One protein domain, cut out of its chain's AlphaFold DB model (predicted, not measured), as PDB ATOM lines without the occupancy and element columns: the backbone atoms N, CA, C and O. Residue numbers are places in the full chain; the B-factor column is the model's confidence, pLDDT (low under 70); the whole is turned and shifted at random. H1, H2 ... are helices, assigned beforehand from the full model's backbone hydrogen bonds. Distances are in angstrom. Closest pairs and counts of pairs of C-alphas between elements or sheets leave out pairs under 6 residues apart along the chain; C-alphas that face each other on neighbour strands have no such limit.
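Overview. This is residues 50 to 107 of the 212 residues of an uncharacterized protein of Oxytricha trifallax (UniProt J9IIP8). From its first printed residue the model runs out along one long helix, H1, whose residues 50 to 64 stick out as a free arm; past the short helix H2 and a free loop at residues 80 to 85, the backbone folds back through H3, which slants towards the last turns of H1. The arm and the loop lie at opposite ends of the long axis, and the contacts between helices are few. You will find 58 printed residues with three named helices in the order H1, H2, H3, and no named strand: the class is all helix. The whole is only just loose, close to extended, with a radius of gyration of the C-alphas of 15.3 A and spans of 51 by 20 by 15 A.

Arrangement. Start with H1, residues 50 to 71, and H3, residues 89 to 103: they are close but not clearly touching, with the closest C-alphas, those of Met 68 and Leu 98, 6.8 A apart. Their lines stand at a shallow tilt of 30 degrees, opposite ways. Next look at H2, residues 75 to 79, which touches H3 at residues 91 to 95 alone; their closest C-alphas, those of Ile 78 and Leu 92, are 6.9 A apart. H1 and H2 are apart. In H1, H2 and H3 every O i to N i+4 pair is within hydrogen-bond range.

Along the chain. Find C-alpha 50 at (210.418, 148.449, 94.070); from there H1 runs 31.1 A to C-alpha 71 at (193.940, 133.498, 115.833). H2 spans 6.2 A from Leu 75 to Ile 79. H3 runs 20.9 A from Tyr 89 to C-alpha 103 at (209.814, 133.038, 116.524).

Size, cuts and confidence. The two C-alphas farthest apart, those of Phe 50 and Asn 84, are 51.7 A apart. The printed part has no cut; the link from H1 to H2 is tight and that from H2 to H3 is short. Check the B-factor column at residues 80 to 87 and 105 to 107, where pLDDT is under 70.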
ATOM      1  N   PHE A  50     209.910 149.182  92.908       84.31
ATOM      2  CA  PHE A  50     210.418 148.449  94.070       84.31
ATOM      3  C   PHE A  50     209.790 148.912  95.392       84.31
ATOM      4  O   PHE A  50     209.320 148.093  96.174       84.31
ATOM      5  N   PHE A  51     209.692 150.224  95.632       85.69
ATOM      6  CA  PHE A  51     209.078 150.730  96.865       85.69
ATOM      7  C   PHE A  51     207.579 150.444  96.940       85.69
ATOM      8  O   PHE A  51     207.046 150.256  98.030       85.69
ATOM      9  N   ARG A  52     206.884 150.408  95.800       86.12
ATOM     10  CA  ARG A  52     205.465 150.035  95.761       86.12
ATOM     11  C   ARG A  52     205.269 148.561  96.048       86.12
ATOM     12  O   ARG A  52     204.453 148.232  96.901       86.12
ATOM     13  N   ALA A  53     206.059 147.710  95.400       88.62
ATOM     14  CA  ALA A  53     206.079 146.283  95.677       88.62
ATOM     15  C   ALA A  53     206.369 146.031  97.161       88.62
ATOM     16  O   ALA A  53     205.630 145.303  97.810       88.62
ATOM     17  N   PHE A  54     207.353 146.727  97.739       91.44
ATOM     18  CA  PHE A  54     207.668 146.604  99.160       91.44
ATOM     19  C   PHE A  54     206.513 147.034 100.074       91.44
ATOM     20  O   PHE A  54     206.252 146.359 101.061       91.44
ATOM     21  N   ARG A  55     205.776 148.108  99.752       90.06
ATOM     22  CA  ARG A  55     204.581 148.505 100.525       90.06
ATOM     23  C   ARG A  55     203.486 147.448 100.478       90.06
ATOM     24  O   ARG A  55     202.888 147.172 101.510       90.06
ATOM     25  N   VAL A  56     203.240 146.874  99.303       93.19
ATOM     26  CA  VAL A  56     202.242 145.811  99.124       93.19
ATOM     27  C   VAL A  56     202.652 144.569  99.909       93.19
ATOM     28  O   VAL A  56     201.864 144.061 100.700       93.19
ATOM     29  N   VAL A  57     203.907 144.133  99.764       90.50
ATOM     30  CA  VAL A  57     204.462 143.013 100.531       90.50
ATOM     31  C   VAL A  57     204.348 143.290 102.025       90.50
ATOM     32  O   VAL A  57     203.822 142.456 102.745       90.50
ATOM     33  N   ASN A  58     204.757 144.468 102.494       91.81
ATOM     34  CA  ASN A  58     204.680 144.837 103.905       91.81
ATOM     35  C   ASN A  58     203.237 144.871 104.431       91.81
ATOM     36  O   ASN A  58     202.992 144.418 105.542       91.81
ATOM     37  N   PHE A  59     202.282 145.371 103.642       92.88
ATOM     38  CA  PHE A  59     200.864 145.378 104.003       92.88
ATOM     39  C   PHE A  59     200.338 143.957 104.217       92.88
ATOM     40  O   PHE A  59     199.840 143.651 105.299       92.88
ATOM     41  N   TYR A  60     200.523 143.073 103.233       90.88
ATOM     42  CA  TYR A  60     200.114 141.673 103.362       90.88
ATOM     43  C   TYR A  60     200.832 140.981 104.512       90.88
ATOM     44  O   TYR A  60     200.237 140.195 105.243       90.88
ATOM     45  N   TRP A  61     202.103 141.313 104.703       85.44
ATOM     46  CA  TRP A  61     202.909 140.741 105.758       85.44
ATOM     47  C   TRP A  61     202.402 141.138 107.158       85.44
ATOM     48  O   TRP A  61     202.271 140.285 108.036       85.44
ATOM     49  N   LEU A  62     202.049 142.411 107.361       85.88
ATOM     50  CA  LEU A  62     201.433 142.906 108.596       85.88
ATOM     51  C   LEU A  62     200.030 142.335 108.817       85.88
ATOM     52  O   LEU A  62     199.707 141.930 109.933       85.88
ATOM     53  N   GLN A  63     199.212 142.258 107.767       88.69
ATOM     54  CA  GLN A  63     197.864 141.701 107.856       88.69
ATOM     55  C   GLN A  63     197.898 140.218 108.241       88.69
ATOM     56  O   GLN A  63     197.162 139.791 109.132       88.69
ATOM     57  N   PHE A  64     198.802 139.447 107.633       84.44
ATOM     58  CA  PHE A  64     199.018 138.043 107.966       84.44
ATOM     59  C   PHE A  64     199.416 137.874 109.438       84.44
ATOM     60  O   PHE A  64     198.863 137.024 110.134       84.44
ATOM     61  N   TYR A  65     200.305 138.725 109.956       79.81
ATOM     62  CA  TYR A  65     200.668 138.703 111.374       79.81
ATOM     63  C   TYR A  65     199.525 139.041 112.308       79.81
ATOM     64  O   TYR A  65     199.348 138.358 113.313       79.81
ATOM     65  N   GLN A  66     198.785 140.105 112.010       83.25
ATOM     66  CA  GLN A  66     197.674 140.527 112.844       83.25
ATOM     67  C   GLN A  66     196.647 139.399 112.921       83.25
ATOM     68  O   GLN A  66     196.214 139.037 114.011       83.25
ATOM     69  N   MET A  67     196.339 138.776 111.781       83.12
ATOM     70  CA  MET A  67     195.443 137.629 111.719       83.12
ATOM     71  C   MET A  67     195.974 136.449 112.540       83.12
ATOM     72  O   MET A  67     195.258 135.935 113.390       83.12
ATOM     73  N   MET A  68     197.243 136.067 112.378       78.81
ATOM     74  CA  MET A  68     197.849 134.977 113.156       78.81
ATOM     75  C   MET A  68     197.898 135.254 114.664       78.81
ATOM     76  O   MET A  68     197.677 134.344 115.459       78.81
ATOM     77  N   ALA A  69     198.173 136.492 115.073       74.50
ATOM     78  CA  ALA A  69     198.193 136.883 116.478       74.50
ATOM     79  C   ALA A  69     196.786 136.855 117.092       74.50
ATOM     80  O   ALA A  69     196.632 136.396 118.220       74.50
ATOM     81  N   MET A  70     195.767 137.287 116.342       78.88
ATOM     82  CA  MET A  70     194.361 137.222 116.763       78.88
ATOM     83  C   MET A  70     193.819 135.786 116.779       78.88
ATOM     84  O   MET A  70     192.992 135.455 117.622       78.88
ATOM     85  N   MET A  71     194.296 134.922 115.876       77.50
ATOM     86  CA  MET A  71     193.940 133.498 115.833       77.50
ATOM     87  C   MET A  71     194.665 132.664 116.893       77.50
ATOM     88  O   MET A  71     194.240 131.543 117.176       77.50
ATOM     89  N   ARG A  72     195.762 133.170 117.476       72.94
ATOM     90  CA  ARG A  72     196.509 132.453 118.512       72.94
ATOM     91  C   ARG A  72     195.674 132.415 119.793       72.94
ATOM     92  O   ARG A  72     195.439 133.464 120.394       72.94
ATOM     93  N   PRO A  73     195.259 131.227 120.259       73.69
ATOM     94  CA  PRO A  73     194.510 131.132 121.501       73.69
ATOM     95  C   PRO A  73     195.381 131.594 122.678       73.69
ATOM     96  O   PRO A  73     196.602 131.452 122.669       73.69
ATOM     97  N   VAL A  74     194.774 132.173 123.710       77.69
ATOM     98  CA  VAL A  74     195.526 132.627 124.888       77.69
ATOM     99  C   VAL A  74     196.010 131.400 125.668       77.69
ATOM    100  O   VAL A  74     195.187 130.616 126.133       77.69
ATOM    101  N   LEU A  75     197.332 131.248 125.838       75.25
ATOM    102  CA  LEU A  75     197.940 130.061 126.463       75.25
ATOM    103  C   LEU A  75     197.337 129.739 127.833       75.25
ATOM    104  O   LEU A  75     197.050 128.582 128.129       75.25
ATOM    105  N   SER A  76     197.106 130.768 128.655       72.69
ATOM    106  CA  SER A  76     196.541 130.603 129.996       72.69
ATOM    107  C   SER A  76     195.144 129.985 129.971       72.69
ATOM    108  O   SER A  76     194.818 129.200 130.852       72.69
ATOM    109  N   ARG A  77     194.343 130.243 128.930       72.44
ATOM    110  CA  ARG A  77     193.015 129.628 128.774       72.44
ATOM    111  C   ARG A  77     193.087 128.143 128.420       72.44
ATOM    112  O   ARG A  77     192.109 127.440 128.636       72.44
ATOM    113  N   ILE A  78     194.219 127.678 127.889       70.88
ATOM    114  CA  ILE A  78     194.417 126.281 127.491       70.88
ATOM    115  C   ILE A  78     195.113 125.469 128.596       70.88
ATOM    116  O   ILE A  78     194.769 124.310 128.796       70.88
ATOM    117  N   ILE A  79     196.067 126.069 129.320       70.00
ATOM    118  CA  ILE A  79     196.873 125.378 130.346       70.00
ATOM    119  C   ILE A  79     196.278 125.508 131.755       70.00
ATOM    120  O   ILE A  79     196.323 124.553 132.520       70.00
ATOM    121  N   VAL A  80     195.710 126.666 132.115       67.75
ATOM    122  CA  VAL A  80     195.263 126.956 133.497       67.75
ATOM    123  C   VAL A  80     193.810 126.501 133.742       67.75
ATOM    124  O   VAL A  80     193.250 126.740 134.802       67.75
ATOM    125  N   GLY A  81     193.178 125.820 132.778       59.66
ATOM    126  CA  GLY A  81     191.883 125.158 132.992       59.66
ATOM    127  C   GLY A  81     190.681 126.096 133.162       59.66
ATOM    128  O   GLY A  81     189.654 125.680 133.678       59.66
ATOM    129  N   VAL A  82     190.767 127.354 132.711       61.97
ATOM    130  CA  VAL A  82     189.653 128.328 132.814       61.97
ATOM    131  C   VAL A  82     188.461 127.960 131.900       61.97
ATOM    132  O   VAL A  82     187.405 128.583 131.962       61.97
ATOM    133  N   ALA A  83     188.601 126.938 131.052       58.59
ATOM    134  CA  ALA A  83     187.507 126.349 130.285       58.59
ATOM    135  C   ALA A  83     187.076 125.018 130.928       58.59
ATOM    136  O   ALA A  83     187.903 124.128 131.093       58.59
ATOM    137  N   ASN A  84     185.783 124.877 131.248       54.16
ATOM    138  CA  ASN A  84     185.159 123.676 131.829       54.16
ATOM    139  C   ASN A  84     185.106 122.488 130.837       54.16
ATOM    140  O   ASN A  84     184.028 121.996 130.507       54.16
ATOM    141  N   GLY A  85     186.245 122.045 130.308       62.59
ATOM    142  CA  GLY A  85     186.321 120.949 129.344       62.59
ATOM    143  C   GLY A  85     187.700 120.282 129.292       62.59
ATOM    144  O   GLY A  85     188.664 120.816 129.842       62.59
ATOM    145  N   PRO A  86     187.808 119.102 128.652       68.00
ATOM    146  CA  PRO A  86     189.067 118.371 128.528       68.00
ATOM    147  C   PRO A  86     190.129 119.191 127.781       68.00
ATOM    148  O   PRO A  86     189.811 120.074 126.983       68.00
ATOM    149  N   LEU A  87     191.403 118.875 128.039       69.56
ATOM    150  CA  LEU A  87     192.560 119.557 127.456       69.56
ATOM    151  C   LEU A  87     192.419 119.654 125.923       69.56
ATOM    152  O   LEU A  87     192.378 118.643 125.221       69.56
ATOM    153  N   ASN A  88     192.337 120.876 125.391       78.06
ATOM    154  CA  ASN A  88     192.161 121.100 123.957       78.06
ATOM    155  C   ASN A  88     193.506 120.957 123.222       78.06
ATOM    156  O   ASN A  88     194.207 121.942 122.973       78.06
ATOM    157  N   TYR A  89     193.861 119.717 122.876       79.06
ATOM    158  CA  TYR A  89     195.104 119.376 122.174       79.06
ATOM    159  C   TYR A  89     195.258 120.105 120.832       79.06
ATOM    160  O   TYR A  89     196.354 120.560 120.505       79.06
ATOM    161  N   SER A  90     194.166 120.306 120.090       79.69
ATOM    162  CA  SER A  90     194.175 121.071 118.837       79.69
ATOM    163  C   SER A  90     194.512 122.548 119.076       79.69
ATOM    164  O   SER A  90     195.282 123.144 118.324       79.69
ATOM    165  N   GLY A  91     194.000 123.135 120.161       79.44
ATOM    166  CA  GLY A  91     194.332 124.496 120.592       79.44
ATOM    167  C   GLY A  91     195.789 124.649 121.037       79.44
ATOM    168  O   GLY A  91     196.427 125.642 120.687       79.44
ATOM    169  N   LEU A  92     196.342 123.657 121.747       81.88
ATOM    170  CA  LEU A  92     197.768 123.616 122.103       81.88
ATOM    171  C   LEU A  92     198.660 123.511 120.866       81.88
ATOM    172  O   LEU A  92     199.622 124.268 120.743       81.88
ATOM    173  N   PHE A  93     198.330 122.614 119.935       84.25
ATOM    174  CA  PHE A  93     199.073 122.463 118.685       84.25
ATOM    175  C   PHE A  93     199.090 123.774 117.889       84.25
ATOM    176  O   PHE A  93     200.160 124.254 117.514       84.25
ATOM    177  N   MET A  94     197.926 124.409 117.715       82.81
ATOM    178  CA  MET A  94     197.822 125.710 117.050       82.81
ATOM    179  C   MET A  94     198.606 126.799 117.783       82.81
ATOM    180  O   MET A  94     199.238 127.640 117.143       82.81
ATOM    181  N   TRP A  95     198.620 126.778 119.117       84.69
ATOM    182  CA  TRP A  95     199.425 127.706 119.898       84.69
ATOM    183  C   TRP A  95     200.923 127.538 119.628       84.69
ATOM    184  O   TRP A  95     201.593 128.530 119.335       84.69
ATOM    185  N   PHE A  96     201.455 126.314 119.688       85.88
ATOM    186  CA  PHE A  96     202.870 126.043 119.417       85.88
ATOM    187  C   PHE A  96     203.241 126.366 117.971       85.88
ATOM    188  O   PHE A  96     204.250 127.032 117.742       85.88
ATOM    189  N   TRP A  97     202.399 125.981 117.011       85.94
ATOM    190  CA  TRP A  97     202.592 126.276 115.593       85.94
ATOM    191  C   TRP A  97     202.688 127.783 115.333       85.94
ATOM    192  O   TRP A  97     203.676 128.263 114.777       85.94
ATOM    193  N   LEU A  98     201.711 128.561 115.810       84.75
ATOM    194  CA  LEU A  98     201.712 130.018 115.650       84.75
ATOM    195  C   LEU A  98     202.881 130.671 116.402       84.75
ATOM    196  O   LEU A  98     203.458 131.641 115.917       84.75
ATOM    197  N   THR A  99     203.285 130.120 117.548       83.06
ATOM    198  CA  THR A  99     204.469 130.583 118.291       83.06
ATOM    199  C   THR A  99     205.758 130.345 117.503       83.06
ATOM    200  O   THR A  99     206.578 131.255 117.400       83.06
ATOM    201  N   ALA A 100     205.930 129.170 116.894       83.69
ATOM    202  CA  ALA A 100     207.086 128.852 116.058       83.69
ATOM    203  C   ALA A 100     207.152 129.744 114.807       83.69
ATOM    204  O   ALA A 100     208.226 130.227 114.451       83.69
ATOM    205  N   VAL A 101     206.003 130.036 114.184       82.25
ATOM    206  CA  VAL A 101     205.904 130.968 113.047       82.25
ATOM    207  C   VAL A 101     206.244 132.406 113.448       82.25
ATOM    208  O   VAL A 101     206.825 133.133 112.648       82.25
ATOM    209  N   VAL A 102     205.927 132.828 114.676       80.12
ATOM    210  CA  VAL A 102     206.340 134.138 115.209       80.12
ATOM    211  C   VAL A 102     207.840 134.161 115.531       80.12
ATOM    212  O   VAL A 102     208.517 135.124 115.178       80.12
ATOM    213  N   ILE A 103     208.389 133.108 116.146       79.44
ATOM    214  CA  ILE A 103     209.814 133.038 116.524       79.44
ATOM    215  C   ILE A 103     210.728 132.926 115.298       79.44
ATOM    216  O   ILE A 103     211.785 133.555 115.275       79.44
ATOM    217  N   SER A 104     210.319 132.215 114.243       77.94
ATOM    218  CA  SER A 104     211.100 132.083 112.997       77.94
ATOM    219  C   SER A 104     211.354 133.419 112.279       77.94
ATOM    220  O   SER A 104     212.153 133.494 111.343       77.94
ATOM    221  N   ARG A 105     210.692 134.497 112.722       69.19
ATOM    222  CA  ARG A 105     210.864 135.870 112.232       69.19
ATOM    223  C   ARG A 105     212.073 136.575 112.816       69.19
ATOM    224  O   ARG A 105     212.584 137.498 112.178       69.19
ATOM    225  N   PHE A 106     212.562 136.137 113.973       67.88
ATOM    226  CA  PHE A 106     213.898 136.505 114.407       67.88
ATOM    227  C   PHE A 106     214.869 135.777 113.485       67.88
ATOM    228  O   PHE A 106     215.193 134.606 113.677       67.88
ATOM    229  N   ARG A 107     215.305 136.462 112.421       62.59
ATOM    230  CA  ARG A 107     216.436 135.981 111.635       62.59
ATOM    231  C   ARG A 107     217.631 136.043 112.565       62.59
ATOM    232  O   ARG A 107     218.236 137.101 112.726       62.59
TER     233      ARG A 107